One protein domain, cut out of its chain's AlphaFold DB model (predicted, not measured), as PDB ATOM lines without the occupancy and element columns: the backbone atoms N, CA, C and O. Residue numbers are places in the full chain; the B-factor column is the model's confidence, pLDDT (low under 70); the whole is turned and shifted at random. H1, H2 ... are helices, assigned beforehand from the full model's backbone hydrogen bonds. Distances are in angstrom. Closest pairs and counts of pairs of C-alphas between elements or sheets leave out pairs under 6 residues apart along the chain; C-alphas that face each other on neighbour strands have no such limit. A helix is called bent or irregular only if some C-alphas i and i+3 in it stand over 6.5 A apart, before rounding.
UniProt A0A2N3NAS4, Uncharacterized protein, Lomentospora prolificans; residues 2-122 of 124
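This is residues 2 to 122 of the 124 residues of an uncharacterized protein of Lomentospora prolificans (UniProt A0A2N3NAS4). H1, H3, H5 and H2b, the longer arm of the bent longest helix H2, make a four-helix bundle in which H3 touches the other three; arm H2a turns off at one end. The printed part has 121 residues with five named helices, H1 to H5 in order, and no named strand; the class is all helix, with 73 of the 121 residues in the named helices. The whole is only just compact, close to loose (radius of gyration of the C-alphas 15.9 A), spanning 43 by 35 by 27 A.

Find H2, residues 45 to 70, one helix by its hydrogen bonds but bent, C-alphas 53 and 56 being 7.8 A apart: H2a is 45 to 53, H2b 56 to 70, 20.1 A long and irregular, C-alphas 65 and 68 being 7.2 A apart. H1, residues 2 to 17, runs 23.0 A from C-alpha 2 at (12.088, -0.808, -50.309). H3 is 73 to 83, H4 96 to 99; H5, 105 to 120, runs 22.3 A to C-alpha 120 at (20.846, 15.881, -40.232).

See hairpin H2b and H3 touch, closest at C-alphas 67 and 76, 5.6 A. H3 touches H1, closest at C-alphas 82 and 9, 4.7 A. In H1, H2a and H3 each O i to N i+4 pair is within hydrogen-bond range; H2b has 9 of 11, H5 11 of 12.

The printed part has no cut; links H1 to H2 and H3 to H4 are long. Residues 88 to 110, among others, have pLDDT under 70.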
ATOM      1  N   GLN A   2      12.056  -0.305 -51.702       69.69
ATOM      2  CA  GLN A   2      12.088  -0.808 -50.309       69.69
ATOM      3  C   GLN A   2      13.300  -1.713 -49.980       69.69
ATOM      4  O   GLN A   2      13.855  -1.631 -48.888       69.69
ATOM      5  N   HIS A   3      13.786  -2.515 -50.935       77.50
ATOM      6  CA  HIS A   3      15.043  -3.263 -50.772       77.50
ATOM      7  C   HIS A   3      16.284  -2.357 -50.666       77.50
ATOM      8  O   HIS A   3      17.241  -2.709 -49.977       77.50
ATOM      9  N   ASP A   4      16.259  -1.187 -51.304       81.19
ATOM     10  CA  ASP A   4      17.332  -0.190 -51.226       81.19
ATOM     11  C   ASP A   4      17.336   0.479 -49.841       81.19
ATOM     12  O   ASP A   4      18.398   0.701 -49.268       81.19
ATOM     13  N   ILE A   5      16.150   0.711 -49.263       81.38
ATOM     14  CA  ILE A   5      15.969   1.233 -47.897       81.38
ATOM     15  C   ILE A   5      16.533   0.265 -46.862       81.38
ATOM     16  O   ILE A   5      17.301   0.655 -45.982       81.38
ATOM     17  N   TYR A   6      16.156  -1.006 -46.989       86.56
ATOM     18  CA  TYR A   6      16.680  -2.055 -46.131       86.56
ATOM     19  C   TYR A   6      18.211  -2.105 -46.223       86.56
ATOM     20  O   TYR A   6      18.891  -2.092 -45.199       86.56
ATOM     21  N   SER A   7      18.752  -2.074 -47.446       88.62
ATOM     22  CA  SER A   7      20.200  -2.073 -47.691       88.62
ATOM     23  C   SER A   7      20.891  -0.840 -47.102       88.62
ATOM     24  O   SER A   7      21.971  -0.974 -46.532       88.62
ATOM     25  N   LEU A   8      20.260   0.341 -47.145       90.81
ATOM     26  CA  LEU A   8      20.771   1.526 -46.453       90.81
ATOM     27  C   LEU A   8      20.802   1.316 -44.936       90.81
ATOM     28  O   LEU A   8      21.782   1.689 -44.300       90.81
ATOM     29  N   GLY A   9      19.773   0.692 -44.359       92.19
ATOM     30  CA  GLY A   9      19.762   0.306 -42.947       92.19
ATOM     31  C   GLY A   9      20.949  -0.584 -42.575       92.19
ATOM     32  O   GLY A   9      21.579  -0.353 -41.547       92.19
ATOM     33  N   VAL A  10      21.309  -1.543 -43.438       92.44
ATOM     34  CA  VAL A  10      22.507  -2.381 -43.254       92.44
ATOM     35  C   VAL A  10      23.787  -1.544 -43.321       92.44
ATOM     36  O   VAL A  10      24.609  -1.645 -42.417       92.44
ATOM     37  N   CYS A  11      23.933  -0.665 -44.315       93.56
ATOM     38  CA  CYS A  11      25.099   0.220 -44.422       93.56
ATOM     39  C   CYS A  11      25.244   1.172 -43.227       93.56
ATOM     40  O   CYS A  11      26.347   1.399 -42.738       93.56
ATOM     41  N   LEU A  12      24.142   1.742 -42.736       94.31
ATOM     42  CA  LEU A  12      24.155   2.578 -41.536       94.31
ATOM     43  C   LEU A  12      24.526   1.752 -40.297       94.31
ATOM     44  O   LEU A  12      25.269   2.218 -39.442       94.31
ATOM     45  N   LEU A  13      24.074   0.501 -40.210       94.88
ATOM     46  CA  LEU A  13      24.493  -0.402 -39.144       94.88
ATOM     47  C   LEU A  13      26.015  -0.645 -39.193       94.88
ATOM     48  O   LEU A  13      26.671  -0.459 -38.172       94.88
ATOM     49  N   GLU A  14      26.593  -0.950 -40.362       94.38
ATOM     50  CA  GLU A  14      28.055  -1.077 -40.554       94.38
ATOM     51  C   GLU A  14      28.811   0.189 -40.119       94.38
ATOM     52  O   GLU A  14      29.781   0.114 -39.364       94.38
ATOM     53  N   ILE A  15      28.336   1.370 -40.534       94.44
ATOM     54  CA  ILE A  15      28.908   2.663 -40.118       94.44
ATOM     55  C   ILE A  15      28.828   2.825 -38.596       94.44
ATOM     56  O   ILE A  15      29.785   3.288 -37.977       94.44
ATOM     57  N   GLY A  16      27.708   2.423 -37.995       93.50
ATOM     58  CA  GLY A  16      27.471   2.465 -36.558       93.50
ATOM     59  C   GLY A  16      28.435   1.605 -35.738       93.50
ATOM     60  O   GLY A  16      28.837   2.006 -34.647       93.50
ATOM     61  N   PHE A  17      28.837   0.457 -36.281       92.81
ATOM     62  CA  PHE A  17      29.863  -0.411 -35.698       92.81
ATOM     63  C   PHE A  17      31.292  -0.023 -36.087       92.81
ATOM     64  O   PHE A  17      32.235  -0.478 -35.447       92.81
ATOM     65  N   TRP A  18      31.453   0.820 -37.109       93.19
ATOM     66  CA  TRP A  18      32.740   1.142 -37.725       93.19
ATOM     67  C   TRP A  18      33.486  -0.096 -38.263       93.19
ATOM     68  O   TRP A  18      34.715  -0.132 -38.322       93.19
ATOM     69  N   GLU A  19      32.738  -1.120 -38.675       88.81
ATOM     70  CA  GLU A  19      33.255  -2.395 -39.172       88.81
ATOM     71  C   GLU A  19      32.440  -2.842 -40.389       88.81
ATOM     72  O   GLU A  19      31.223  -2.664 -40.430       88.81
ATOM     73  N   SER A  20      33.105  -3.425 -41.392       87.31
ATOM     74  CA  SER A  20      32.388  -4.013 -42.525       87.31
ATOM     75  C   SER A  20      31.809  -5.365 -42.137       87.31
ATOM     76  O   SER A  20      32.442  -6.149 -41.431       87.31
ATOM     77  N   PHE A  21      30.612  -5.651 -42.634       86.62
ATOM     78  CA  PHE A  21      29.939  -6.935 -42.470       86.62
ATOM     79  C   PHE A  21      30.339  -7.968 -43.517       86.62
ATOM     80  O   PHE A  21      29.974  -9.140 -43.397       86.62
ATOM     81  N   VAL A  22      31.125  -7.552 -44.507       82.94
ATOM     82  CA  VAL A  22      31.635  -8.398 -45.575       82.94
ATOM     83  C   VAL A  22      33.157  -8.343 -45.564       82.94
ATOM     84  O   VAL A  22      33.757  -7.277 -45.647       82.94
ATOM     85  N   GLU A  23      33.785  -9.508 -45.492       80.44
ATOM     86  CA  GLU A  23      35.229  -9.655 -45.602       80.44
ATOM     87  C   GLU A  23      35.603 -10.262 -46.955       80.44
ATOM     88  O   GLU A  23      34.938 -11.177 -47.463       80.44
ATOM     89  N   ASP A  24      36.708  -9.775 -47.519       72.81
ATOM     90  CA  ASP A  24      37.312 -10.386 -48.696       72.81
ATOM     91  C   ASP A  24      37.750 -11.818 -48.362       72.81
ATOM     92  O   ASP A  24      38.534 -12.071 -47.443       72.81
ATOM     93  N   GLY A  25      37.255 -12.776 -49.147       67.31
ATOM     94  CA  GLY A  25      37.794 -14.128 -49.147       67.31
ATOM     95  C   GLY A  25      39.259 -14.123 -49.595       67.31
ATOM     96  O   GLY A  25      39.709 -13.235 -50.325       67.31
ATOM     97  N   ALA A  26      40.028 -15.142 -49.199       71.00
ATOM     98  CA  ALA A  26      41.360 -15.345 -49.766       71.00
ATOM     99  C   ALA A  26      41.271 -15.442 -51.304       71.00
ATOM    100  O   ALA A  26      40.239 -15.846 -51.832       71.00
ATOM    101  N   GLN A  27      42.336 -15.065 -52.028       61.81
ATOM    102  CA  GLN A  27      42.352 -14.954 -53.499       61.81
ATOM    103  C   GLN A  27      41.579 -16.085 -54.213       61.81
ATOM    104  O   GLN A  27      42.056 -17.215 -54.294       61.81
ATOM    105  N   GLY A  28      40.405 -15.750 -54.763       62.88
ATOM    106  CA  GLY A  28      39.541 -16.666 -55.521       62.88
ATOM    107  C   GLY A  28      38.396 -17.318 -54.733       62.88
ATOM    108  O   GLY A  28      37.616 -18.061 -55.328       62.88
ATOM    109  N   GLU A  29      38.264 -17.052 -53.433       65.06
ATOM    110  CA  GLU A  29      37.153 -17.522 -52.602       65.06
ATOM    111  C   GLU A  29      35.984 -16.524 -52.561       65.06
ATOM    112  O   GLU A  29      36.141 -15.331 -52.815       65.06
ATOM    113  N   ALA A  30      34.792 -17.032 -52.240       68.75
ATOM    114  CA  ALA A  30      33.602 -16.212 -52.040       68.75
ATOM    115  C   ALA A  30      33.766 -15.254 -50.845       68.75
ATOM    116  O   ALA A  30      34.487 -15.557 -49.891       68.75
ATOM    117  N   LEU A  31      33.053 -14.124 -50.901       70.62
ATOM    118  CA  LEU A  31      32.929 -13.167 -49.799       70.62
ATOM    119  C   LEU A  31      32.481 -13.876 -48.514       70.62
ATOM    120  O   LEU A  31      31.632 -14.774 -48.559       70.62
ATOM    121  N   ARG A  32      33.047 -13.468 -47.378       74.62
ATOM    122  CA  ARG A  32      32.737 -14.037 -46.062       74.62
ATOM    123  C   ARG A  32      31.983 -13.027 -45.211       74.62
ATOM    124  O   ARG A  32      32.162 -11.823 -45.360       74.62
ATOM    125  N   ALA A  33      31.130 -13.526 -44.324       77.50
ATOM    126  CA  ALA A  33      30.497 -12.686 -43.319       77.50
ATOM    127  C   ALA A  33      31.522 -12.309 -42.241       77.50
ATOM    128  O   ALA A  33      32.282 -13.166 -41.788       77.50
ATOM    129  N   SER A  34      31.518 -11.044 -41.831       81.06
ATOM    130  CA  SER A  34      32.404 -10.545 -40.780       81.06
ATOM    131  C   SER A  34      32.102 -11.189 -39.417       81.06
ATOM    132  O   SER A  34      30.923 -11.376 -39.080       81.06
ATOM    133  N   PRO A  35      33.126 -11.472 -38.586       78.75
ATOM    134  CA  PRO A  35      32.955 -11.949 -37.215       78.75
ATOM    135  C   PRO A  35      32.070 -11.046 -36.348       78.75
ATOM    136  O   PRO A  35      31.418 -11.541 -35.431       78.75
ATOM    137  N   THR A  36      31.999  -9.746 -36.649       78.94
ATOM    138  CA  THR A  36      31.161  -8.754 -35.948       78.94
ATOM    139  C   THR A  36      29.688  -9.130 -35.959       78.94
ATOM    140  O   THR A  36      28.961  -8.891 -34.990       78.94
ATOM    141  N   LEU A  37      29.244  -9.786 -37.033       77.75
ATOM    142  CA  LEU A  37      27.881 -10.271 -37.123       77.75
ATOM    143  C   LEU A  37      27.613 -11.406 -36.132       77.75
ATOM    144  O   LEU A  37      26.452 -11.709 -35.918       77.75
ATOM    145  N   ASN A  38      28.616 -12.034 -35.508       77.69
ATOM    146  CA  ASN A  38      28.435 -13.161 -34.579       77.69
ATOM    147  C   ASN A  38      27.473 -14.231 -35.124       77.69
ATOM    148  O   ASN A  38      26.708 -14.851 -34.380       77.69
ATOM    149  N   LEU A  39      27.472 -14.415 -36.446       75.25
ATOM    150  CA  LEU A  39      26.676 -15.457 -37.063       75.25
ATOM    151  C   LEU A  39      27.244 -16.804 -36.615       75.25
ATOM    152  O   LEU A  39      28.457 -16.919 -36.401       75.25
ATOM    153  N   PRO A  40      26.402 -17.844 -36.495       65.69
ATOM    154  CA  PRO A  40      26.939 -19.194 -36.460       65.69
ATOM    155  C   PRO A  40      27.886 -19.361 -37.663       65.69
ATOM    156  O   PRO A  40      27.696 -18.709 -38.688       65.69
ATOM    157  N   ASP A  41      28.904 -20.214 -37.550       60.31
ATOM    158  CA  ASP A  41      29.824 -20.554 -38.648       60.31
ATOM    159  C   ASP A  41      29.323 -21.810 -39.402       60.31
ATOM    160  O   ASP A  41      29.933 -22.877 -39.269       60.31
ATOM    161  N   PRO A  42      28.189 -21.797 -40.147       52.69
ATOM    162  CA  PRO A  42      27.885 -22.881 -41.053       52.69
ATOM    163  C   PRO A  42      28.606 -22.611 -42.371       52.69
ATOM    164  O   PRO A  42      28.322 -21.670 -43.112       52.69
ATOM    165  N   LYS A  43      29.549 -23.485 -42.693       58.28
ATOM    166  CA  LYS A  43      30.196 -23.501 -44.001       58.28
ATOM    167  C   LYS A  43      29.176 -23.946 -45.052       58.28
ATOM    168  O   LYS A  43      28.729 -25.088 -45.026       58.28
ATOM    169  N   GLY A  44      28.853 -23.077 -46.012       63.28
ATOM    170  CA  GLY A  44      28.104 -23.442 -47.222       63.28
ATOM    171  C   GLY A  44      26.657 -22.918 -47.289       63.28
ATOM    172  O   GLY A  44      26.356 -21.868 -46.725       63.28
ATOM    173  N   PRO A  45      25.752 -23.595 -48.025       62.25
ATOM    174  CA  PRO A  45      24.418 -23.075 -48.369       62.25
ATOM    175  C   PRO A  45      23.475 -22.886 -47.168       62.25
ATOM    176  O   PRO A  45      22.500 -22.143 -47.266       62.25
ATOM    177  N   GLU A  46      23.776 -23.504 -46.026       66.19
ATOM    178  CA  GLU A  46      23.042 -23.335 -44.766       66.19
ATOM    179  C   GLU A  46      23.138 -21.903 -44.216       66.19
ATOM    180  O   GLU A  46      22.166 -21.398 -43.657       66.19
ATOM    181  N   MET A  47      24.262 -21.210 -44.447       69.75
ATOM    182  CA  MET A  47      24.417 -19.791 -44.100       69.75
ATOM    183  C   MET A  47      23.434 -18.917 -44.878       69.75
ATOM    184  O   MET A  47      22.796 -18.034 -44.314       69.75
ATOM    185  N   LEU A  48      23.288 -19.191 -46.174       69.69
ATOM    186  CA  LEU A  48      22.377 -18.471 -47.061       69.69
ATOM    187  C   LEU A  48      20.924 -18.658 -46.617       69.69
ATOM    188  O   LEU A  48      20.174 -17.688 -46.568       69.69
ATOM    189  N   TYR A  49      20.557 -19.877 -46.218       73.50
ATOM    190  CA  TYR A  49      19.239 -20.166 -45.657       73.50
ATOM    191  C   TYR A  49      19.005 -19.442 -44.325       73.50
ATOM    192  O   TYR A  49      17.956 -18.832 -44.129       73.50
ATOM    193  N   TYR A  50      19.993 -19.453 -43.423       74.81
ATOM    194  CA  TYR A  50      19.902 -18.740 -42.150       74.81
ATOM    195  C   TYR A  50      19.746 -17.230 -42.353       74.81
ATOM    196  O   TYR A  50      18.862 -16.629 -41.751       74.81
ATOM    197  N   LEU A  51      20.546 -16.628 -43.235       74.88
ATOM    198  CA  LEU A  51      20.471 -15.203 -43.556       74.88
ATOM    199  C   LEU A  51      19.152 -14.827 -44.237       74.88
ATOM    200  O   LEU A  51      18.593 -13.777 -43.935       74.88
ATOM    201  N   GLN A  52      18.623 -15.683 -45.113       77.12
ATOM    202  CA  GLN A  52      17.311 -15.468 -45.727       77.12
ATOM    203  C   GLN A  52      16.172 -15.532 -44.707       77.12
ATOM    204  O   GLN A  52      15.240 -14.739 -44.795       77.12
ATOM    205  N   ALA A  53      16.239 -16.464 -43.756       79.38
ATOM    206  CA  ALA A  53      15.173 -16.674 -42.782       79.38
ATOM    207  C   ALA A  53      15.252 -15.723 -41.574       79.38
ATOM    208  O   ALA A  53      14.222 -15.246 -41.115       79.38
ATOM    209  N   HIS A  54      16.456 -15.429 -41.074       81.56
ATOM    210  CA  HIS A  54      16.675 -14.736 -39.797       81.56
ATOM    211  C   HIS A  54      17.592 -13.512 -39.910       81.56
ATOM    212  O   HIS A  54      17.803 -12.816 -38.920       81.56
ATOM    213  N   GLY A  55      18.153 -13.218 -41.089       84.38
ATOM    214  CA  GLY A  55      19.127 -12.133 -41.250       84.38
ATOM    215  C   GLY A  55      18.575 -10.776 -40.817       84.38
ATOM    216  O   GLY A  55      19.265 -10.020 -40.139       84.38
ATOM    217  N   LYS A  56      17.303 -10.500 -41.120       88.75
ATOM    218  CA  LYS A  56      16.626  -9.282 -40.671       88.75
ATOM    219  C   LYS A  56      16.528  -9.192 -39.147       88.75
ATOM    220  O   LYS A  56      16.918  -8.179 -38.575       88.75
ATOM    221  N   GLU A  57      15.997 -10.228 -38.498       89.56
ATOM    222  CA  GLU A  57      15.822 -10.265 -37.039       89.56
ATOM    223  C   GLU A  57      17.163 -10.124 -36.321       89.56
ATOM    224  O   GLU A  57      17.282  -9.407 -35.328       89.56
ATOM    225  N   HIS A  58      18.192 -10.759 -36.876       90.00
ATOM    226  CA  HIS A  58      19.548 -10.709 -36.363       90.00
ATOM    227  C   HIS A  58      20.159  -9.306 -36.454       90.00
ATOM    228  O   HIS A  58      20.647  -8.777 -35.457       90.00
ATOM    229  N   LEU A  59      20.073  -8.654 -37.618       91.88
ATOM    230  CA  LEU A  59      20.552  -7.279 -37.803       91.88
ATOM    231  C   LEU A  59      19.782  -6.286 -36.924       91.88
ATOM    232  O   LEU A  59      20.378  -5.381 -36.339       91.88
ATOM    233  N   LEU A  60      18.469  -6.479 -36.773       93.00
ATOM    234  CA  LEU A  60      17.646  -5.667 -35.882       93.00
ATOM    235  C   LEU A  60      18.041  -5.863 -34.411       93.00
ATOM    236  O   LEU A  60      18.123  -4.892 -33.659       93.00
ATOM    237  N   SER A  61      18.334  -7.099 -34.002       93.31
ATOM    238  CA  SER A  61      18.833  -7.410 -32.661       93.31
ATOM    239  C   SER A  61      20.176  -6.731 -32.386       93.31
ATOM    240  O   SER A  61      20.344  -6.112 -31.332       93.31
ATOM    241  N   LEU A  62      21.112  -6.765 -33.343       92.12
ATOM    242  CA  LEU A  62      22.394  -6.058 -33.251       92.12
ATOM    243  C   LEU A  62      22.196  -4.545 -33.116       92.12
ATOM    244  O   LEU A  62      22.804  -3.923 -32.245       92.12
ATOM    245  N   ALA A  63      21.305  -3.969 -33.928       94.25
ATOM    246  CA  ALA A  63      20.968  -2.555 -33.852       94.25
ATOM    247  C   ALA A  63      20.433  -2.181 -32.462       94.25
ATOM    248  O   ALA A  63      20.955  -1.271 -31.836       94.25
ATOM    249  N   ILE A  64      19.444  -2.910 -31.940       94.31
ATOM    250  CA  ILE A  64      18.816  -2.597 -30.645       94.31
ATOM    251  C   ILE A  64      19.779  -2.801 -29.470       94.31
ATOM    252  O   ILE A  64      19.743  -2.039 -28.506       94.31
ATOM    253  N   SER A  65      20.616  -3.836 -29.521       93.88
ATOM    254  CA  SER A  65      21.466  -4.211 -28.388       93.88
ATOM    255  C   SER A  65      22.771  -3.424 -28.299       93.88
ATOM    256  O   SER A  65      23.272  -3.239 -27.191       93.88
ATOM    257  N   GLN A  66      23.330  -2.968 -29.424       93.56
ATOM    258  CA  GLN A  66      24.676  -2.382 -29.441       93.56
ATOM    259  C   GLN A  66      24.723  -0.927 -29.916       93.56
ATOM    260  O   GLN A  66      25.442  -0.130 -29.310       93.56
ATOM    261  N   LEU A  67      23.950  -0.537 -30.940       92.88
ATOM    262  CA  LEU A  67      24.029   0.830 -31.482       92.88
ATOM    263  C   LEU A  67      23.721   1.947 -30.474       92.88
ATOM    264  O   LEU A  67      24.402   2.973 -30.563       92.88
ATOM    265  N   PRO A  68      22.798   1.806 -29.495       95.12
ATOM    266  CA  PRO A  68      22.545   2.870 -28.523       95.12
ATOM    267  C   PRO A  68      23.802   3.286 -27.761       95.12
ATOM    268  O   PRO A  68      24.002   4.462 -27.473       95.12
ATOM    269  N   HIS A  69      24.680   2.324 -27.472       93.31
ATOM    270  CA  HIS A  69      25.924   2.561 -26.748       93.31
ATOM    271  C   HIS A  69      27.048   3.115 -27.634       93.31
ATOM    272  O   HIS A  69      27.987   3.704 -27.103       93.31
ATOM    273  N   LEU A  70      26.958   2.936 -28.956       92.81
ATOM    274  CA  LEU A  70      27.982   3.350 -29.921       92.81
ATOM    275  C   LEU A  70      27.668   4.705 -30.570       92.81
ATOM    276  O   LEU A  70      28.542   5.561 -30.657       92.81
ATOM    277  N   MET A  71      26.419   4.902 -30.997       93.56
ATOM    278  CA  MET A  71      25.972   6.055 -31.791       93.56
ATOM    279  C   MET A  71      24.783   6.811 -31.169       93.56
ATOM    280  O   MET A  71      24.399   7.873 -31.661       93.56
ATOM    281  N   GLY A  72      24.192   6.285 -30.092       93.31
ATOM    282  CA  GLY A  72      23.044   6.880 -29.408       93.31
ATOM    283  C   GLY A  72      21.680   6.451 -29.959       93.31
ATOM    284  O   GLY A  72      21.548   5.856 -31.034       93.31
ATOM    285  N   ASP A  73      20.633   6.779 -29.200       92.88
ATOM    286  CA  ASP A  73      19.263   6.314 -29.463       92.88
ATOM    287  C   ASP A  73      18.713   6.831 -30.796       92.88
ATOM    288  O   ASP A  73      18.116   6.077 -31.558       92.88
ATOM    289  N   LYS A  74      18.982   8.099 -31.134       91.50
ATOM    290  CA  LYS A  74      18.487   8.709 -32.377       91.50
ATOM    291  C   LYS A  74      19.020   8.006 -33.626       91.50
ATOM    292  O   LYS A  74      18.255   7.746 -34.549       91.50
ATOM    293  N   TYR A  75      20.318   7.698 -33.656       93.69
ATOM    294  CA  TYR A  75      20.917   6.952 -34.763       93.69
ATOM    295  C   TYR A  75      20.329   5.542 -34.834       93.69
ATOM    296  O   TYR A  75      19.940   5.074 -35.903       93.69
ATOM    297  N   THR A  76      20.199   4.898 -33.673       94.38
ATOM    298  CA  THR A  76      19.626   3.554 -33.555       94.38
ATOM    299  C   THR A  76      18.206   3.493 -34.105       94.38
ATOM    300  O   THR A  76      17.874   2.565 -34.842       94.38
ATOM    301  N   ASP A  77      17.371   4.483 -33.796       91.81
ATOM    302  CA  ASP A  77      15.999   4.536 -34.292       91.81
ATOM    303  C   ASP A  77      15.947   4.696 -35.812       91.81
ATOM    304  O   ASP A  77      15.191   3.979 -36.460       91.81
ATOM    305  N   ILE A  78      16.807   5.529 -36.408       91.25
ATOM    306  CA  ILE A  78      16.896   5.648 -37.873       91.25
ATOM    307  C   ILE A  78      17.243   4.294 -38.509       91.25
ATOM    308  O   ILE A  78      16.596   3.881 -39.477       91.25
ATOM    309  N   VAL A  79      18.229   3.582 -37.954       93.50
ATOM    310  CA  VAL A  79      18.643   2.261 -38.449       93.50
ATOM    311  C   VAL A  79      17.515   1.239 -38.315       93.50
ATOM    312  O   VAL A  79      17.196   0.554 -39.287       93.50
ATOM    313  N   LYS A  80      16.861   1.163 -37.150       92.44
ATOM    314  CA  LYS A  80      15.716   0.266 -36.914       92.44
ATOM    315  C   LYS A  80      14.590   0.531 -37.901       92.44
ATOM    316  O   LYS A  80      14.081  -0.412 -38.505       92.44
ATOM    317  N   THR A  81      14.227   1.798 -38.085       88.25
ATOM    318  CA  THR A  81      13.176   2.215 -39.012       88.25
ATOM    319  C   THR A  81      13.517   1.750 -40.431       88.25
ATOM    320  O   THR A  81      12.666   1.156 -41.088       88.25
ATOM    321  N   CYS A  82      14.772   1.885 -40.881       89.38
ATOM    322  CA  CYS A  82      15.208   1.367 -42.186       89.38
ATOM    323  C   CYS A  82      15.155  -0.171 -42.279       89.38
ATOM    324  O   CYS A  82      14.655  -0.703 -43.265       89.38
ATOM    325  N   LEU A  83      15.622  -0.905 -41.262       89.94
ATOM    326  CA  LEU A  83      15.619  -2.380 -41.266       89.94
ATOM    327  C   LEU A  83      14.205  -2.983 -41.198       89.94
ATOM    328  O   LEU A  83      13.974  -4.100 -41.664       89.94
ATOM    329  N   THR A  84      13.253  -2.244 -40.635       86.62
ATOM    330  CA  THR A  84      11.843  -2.639 -40.498       86.62
ATOM    331  C   THR A  84      10.947  -2.005 -41.562       86.62
ATOM    332  O   THR A  84       9.731  -2.112 -41.475       86.62
ATOM    333  N   CYS A  85      11.496  -1.360 -42.598       79.12
ATOM    334  CA  CYS A  85      10.702  -0.658 -43.620       79.12
ATOM    335  C   CYS A  85       9.759  -1.570 -44.429       79.12
ATOM    336  O   CYS A  85       8.884  -1.084 -45.136       79.12
ATOM    337  N   LEU A  86       9.986  -2.886 -44.375       71.62
ATOM    338  CA  LEU A  86       9.167  -3.917 -45.015       71.62
ATOM    339  C   LEU A  86       8.075  -4.474 -44.086       71.62
ATOM    340  O   LEU A  86       7.254  -5.267 -44.539       71.62
ATOM    341  N   ASP A  87       8.076  -4.109 -42.799       76.81
ATOM    342  CA  ASP A  87       7.065  -4.581 -41.854       76.81
ATOM    343  C   ASP A  87       5.776  -3.790 -42.011       76.81
ATOM    344  O   ASP A  87       5.777  -2.561 -42.014       76.81
ATOM    345  N   SER A  88       4.656  -4.508 -42.060       62.47
ATOM    346  CA  SER A  88       3.316  -3.916 -42.061       62.47
ATOM    347  C   SER A  88       3.004  -3.122 -40.786       62.47
ATOM    348  O   SER A  88       2.048  -2.359 -40.769       62.47
ATOM    349  N   GLU A  89       3.786  -3.312 -39.721       60.84
ATOM    350  CA  GLU A  89       3.636  -2.628 -38.428       60.84
ATOM    351  C   GLU A  89       4.509  -1.364 -38.308       60.84
ATOM    352  O   GLU A  89       4.484  -0.687 -37.281       60.84
ATOM    353  N   ASN A  90       5.295  -1.020 -39.336       62.91
ATOM    354  CA  ASN A  90       6.140   0.168 -39.308       62.91
ATOM    355  C   ASN A  90       5.351   1.431 -39.702       62.91
ATOM    356  O   ASN A  90       5.369   1.878 -40.849       62.91
ATOM    357  N   GLU A  91       4.699   2.044 -38.713       59.59
ATOM    358  CA  GLU A  91       3.987   3.328 -38.857       59.59
ATOM    359  C   GLU A  91       4.919   4.489 -39.251       59.59
ATOM    360  O   GLU A  91       4.491   5.504 -39.806       59.59
ATOM    361  N   ASP A  92       6.217   4.329 -38.991       62.12
ATOM    362  CA  ASP A  92       7.247   5.346 -39.165       62.12
ATOM    363  C   ASP A  92       7.621   5.542 -40.637       62.12
ATOM    364  O   ASP A  92       8.264   6.534 -40.972       62.12
ATOM    365  N   PHE A  93       7.187   4.664 -41.545       61.50
ATOM    366  CA  PHE A  93       7.236   4.905 -42.988       61.50
ATOM    367  C   PHE A  93       5.865   5.226 -43.596       61.50
ATOM    368  O   PHE A  93       5.835   5.969 -44.571       61.50
ATOM    369  N   GLY A  94       4.754   4.874 -42.950       52.06
ATOM    370  CA  GLY A  94       3.395   5.156 -43.429       52.06
ATOM    371  C   GLY A  94       2.700   3.903 -43.960       52.06
ATOM    372  O   GLY A  94       3.305   2.835 -44.042       52.06
ATOM    373  N   ASP A  95       1.414   4.031 -44.284       54.56
ATOM    374  CA  ASP A  95       0.592   2.924 -44.780       54.56
ATOM    375  C   ASP A  95       1.155   2.395 -46.112       54.56
ATOM    376  O   ASP A  95       1.554   3.187 -46.966       54.56
ATOM    377  N   GLN A  96       1.187   1.072 -46.320       52.94
ATOM    378  CA  GLN A  96       1.726   0.465 -47.556       52.94
ATOM    379  C   GLN A  96       1.038   1.013 -48.820       52.94
ATOM    380  O   GLN A  96       1.645   1.062 -49.886       52.94
ATOM    381  N   SER A  97      -0.202   1.488 -48.677       55.34
ATOM    382  CA  SER A  97      -0.996   2.147 -49.715       55.34
ATOM    383  C   SER A  97      -0.461   3.525 -50.147       55.34
ATOM    384  O   SER A  97      -0.721   3.959 -51.267       55.34
ATOM    385  N   GLU A  98       0.330   4.210 -49.310       53.34
ATOM    386  CA  GLU A  98       1.029   5.457 -49.661       53.34
ATOM    387  C   GLU A  98       2.329   5.210 -50.452       53.34
ATOM    388  O   GLU A  98       2.973   6.163 -50.902       53.34
ATOM    389  N   PHE A  99       2.702   3.936 -50.628       53.94
ATOM    390  CA  PHE A  99       3.901   3.462 -51.324       53.94
ATOM    391  C   PHE A  99       3.608   2.796 -52.678       53.94
ATOM    392  O   PHE A  99       4.462   2.091 -53.215       53.94
ATOM    393  N   GLU A 100       2.432   3.036 -53.256       53.94
ATOM    394  CA  GLU A 100       2.096   2.642 -54.626       53.94
ATOM    395  C   GLU A 100       1.893   3.910 -55.477       53.94
ATOM    396  O   GLU A 100       0.781   4.417 -55.609       53.94
ATOM    397  N   ASP A 101       2.975   4.464 -56.038       56.31
ATOM    398  CA  ASP A 101       2.886   5.380 -57.183       56.31
ATOM    399  C   ASP A 101       3.232   4.622 -58.476       56.31
ATOM    400  O   ASP A 101       3.974   3.639 -58.467       56.31
ATOM    401  N   GLU A 102       2.661   5.054 -59.602       54.47
ATOM    402  CA  GLU A 102       2.791   4.367 -60.901       54.47
ATOM    403  C   GLU A 102       4.256   4.254 -61.381       54.47
ATOM    404  O   GLU A 102       4.580   3.350 -62.150       54.47
ATOM    405  N   ASP A 103       5.144   5.130 -60.888       58.50
ATOM    406  CA  ASP A 103       6.517   5.298 -61.380       58.50
ATOM    407  C   ASP A 103       7.629   5.006 -60.343       58.50
ATOM    408  O   ASP A 103       8.809   4.975 -60.698       58.50
ATOM    409  N   GLY A 104       7.324   4.805 -59.057       58.66
ATOM    410  CA  GLY A 104       8.305   4.568 -57.983       58.66
ATOM    411  C   GLY A 104       9.121   5.794 -57.531       58.66
ATOM    412  O   GLY A 104       9.947   5.682 -56.617       58.66
ATOM    413  N   ILE A 105       8.953   6.956 -58.176       61.22
ATOM    414  CA  ILE A 105       9.842   8.127 -58.051       61.22
ATOM    415  C   ILE A 105       9.492   8.990 -56.832       61.22
ATOM    416  O   ILE A 105      10.400   9.416 -56.108       61.22
ATOM    417  N   LEU A 106       8.206   9.252 -56.567       60.38
ATOM    418  CA  LEU A 106       7.808  10.074 -55.414       60.38
ATOM    419  C   LEU A 106       8.151   9.381 -54.091       60.38
ATOM    420  O   LEU A 106       8.482  10.048 -53.107       60.38
ATOM    421  N   ILE A 107       8.138   8.049 -54.090       64.75
ATOM    422  CA  ILE A 107       8.512   7.215 -52.948       64.75
ATOM    423  C   ILE A 107       9.989   7.403 -52.590       64.75
ATOM    424  O   ILE A 107      10.320   7.641 -51.427       64.75
ATOM    425  N   GLY A 108      10.879   7.341 -53.588       63.59
ATOM    426  CA  GLY A 108      12.317   7.517 -53.382       63.59
ATOM    427  C   GLY A 108      12.665   8.899 -52.818       63.59
ATOM    428  O   GLY A 108      13.484   9.007 -51.908       63.59
ATOM    429  N   ALA A 109      11.992   9.951 -53.296       68.69
ATOM    430  CA  ALA A 109      12.188  11.312 -52.797       68.69
ATOM    431  C   ALA A 109      11.730  11.477 -51.336       68.69
ATOM    432  O   ALA A 109      12.497  11.982 -50.517       68.69
ATOM    433  N   ARG A 110      10.527  10.992 -50.985       69.94
ATOM    434  CA  ARG A 110      10.022  11.014 -49.595       69.94
ATOM    435  C   ARG A 110      10.910  10.218 -48.645       69.94
ATOM    436  O   ARG A 110      11.097  10.615 -47.497       69.94
ATOM    437  N   TYR A 111      11.464   9.105 -49.117       72.38
ATOM    438  CA  TYR A 111      12.383   8.284 -48.340       72.38
ATOM    439  C   TYR A 111      13.681   9.026 -48.002       72.38
ATOM    440  O   TYR A 111      14.059   9.114 -46.831       72.38
ATOM    441  N   ILE A 112      14.332   9.580 -49.030       70.19
ATOM    442  CA  ILE A 112      15.543  10.393 -48.890       70.19
ATOM    443  C   ILE A 112      15.269  11.535 -47.919       70.19
ATOM    444  O   ILE A 112      16.036  11.737 -46.987       70.19
ATOM    445  N   GLU A 113      14.150  12.233 -48.084       74.69
ATOM    446  CA  GLU A 113      13.754  13.310 -47.187       74.69
ATOM    447  C   GLU A 113      13.611  12.813 -45.738       74.69
ATOM    448  O   GLU A 113      14.247  13.360 -44.841       74.69
ATOM    449  N   LYS A 114      12.881  11.723 -45.486       75.44
ATOM    450  CA  LYS A 114      12.628  11.234 -44.120       75.44
ATOM    451  C   LYS A 114      13.885  10.732 -43.407       75.44
ATOM    452  O   LYS A 114      14.060  11.005 -42.220       75.44
ATOM    453  N   VAL A 115      14.768  10.015 -44.103       82.50
ATOM    454  CA  VAL A 115      16.001   9.484 -43.501       82.50
ATOM    455  C   VAL A 115      17.081  10.558 -43.401       82.50
ATOM    456  O   VAL A 115      17.671  10.719 -42.335       82.50
ATOM    457  N   ILE A 116      17.323  11.334 -44.463       82.56
ATOM    458  CA  ILE A 116      18.373  12.364 -44.460       82.56
ATOM    459  C   ILE A 116      18.032  13.496 -43.496       82.56
ATOM    460  O   ILE A 116      18.930  13.969 -42.804       82.56
ATOM    461  N   LEU A 117      16.767  13.919 -43.392       84.06
ATOM    462  CA  LEU A 117      16.395  14.942 -42.412       84.06
ATOM    463  C   LEU A 117      16.667  14.465 -40.982       84.06
ATOM    464  O   LEU A 117      17.303  15.190 -40.223       84.06
ATOM    465  N   ARG A 118      16.294  13.226 -40.634       85.94
ATOM    466  CA  ARG A 118      16.577  12.665 -39.300       85.94
ATOM    467  C   ARG A 118      18.075  12.490 -39.046       85.94
ATOM    468  O   ARG A 118      18.528  12.736 -37.933       85.94
ATOM    469  N   LEU A 119      18.854  12.112 -40.062       86.38
ATOM    470  CA  LEU A 119      20.316  12.061 -39.958       86.38
ATOM    471  C   LEU A 119      20.923  13.459 -39.756       86.38
ATOM    472  O   LEU A 119      21.835  13.606 -38.952       86.38
ATOM    473  N   ASN A 120      20.400  14.494 -40.419       85.19
ATOM    474  CA  ASN A 120      20.846  15.881 -40.232       85.19
ATOM    475  C   ASN A 120      20.516  16.434 -38.835       85.19
ATOM    476  O   ASN A 120      21.183  17.351 -38.366       85.19
ATOM    477  N   GLU A 121      19.497  15.893 -38.164       86.38
ATOM    478  CA  GLU A 121      19.143  16.235 -36.779       86.38
ATOM    479  C   GLU A 121      20.060  15.581 -35.730       86.38
ATOM    480  O   GLU A 121      19.938  15.859 -34.525       86.38
ATOM    481  N   LEU A 122      20.980  14.709 -36.157       85.12
ATOM    482  CA  LEU A 122      22.039  14.187 -35.306       85.12
ATOM    483  C   LEU A 122      23.071  15.291 -35.070       85.12
ATOM    484  O   LEU A 122      24.050  15.441 -35.797       85.12
TER     485      LEU A 122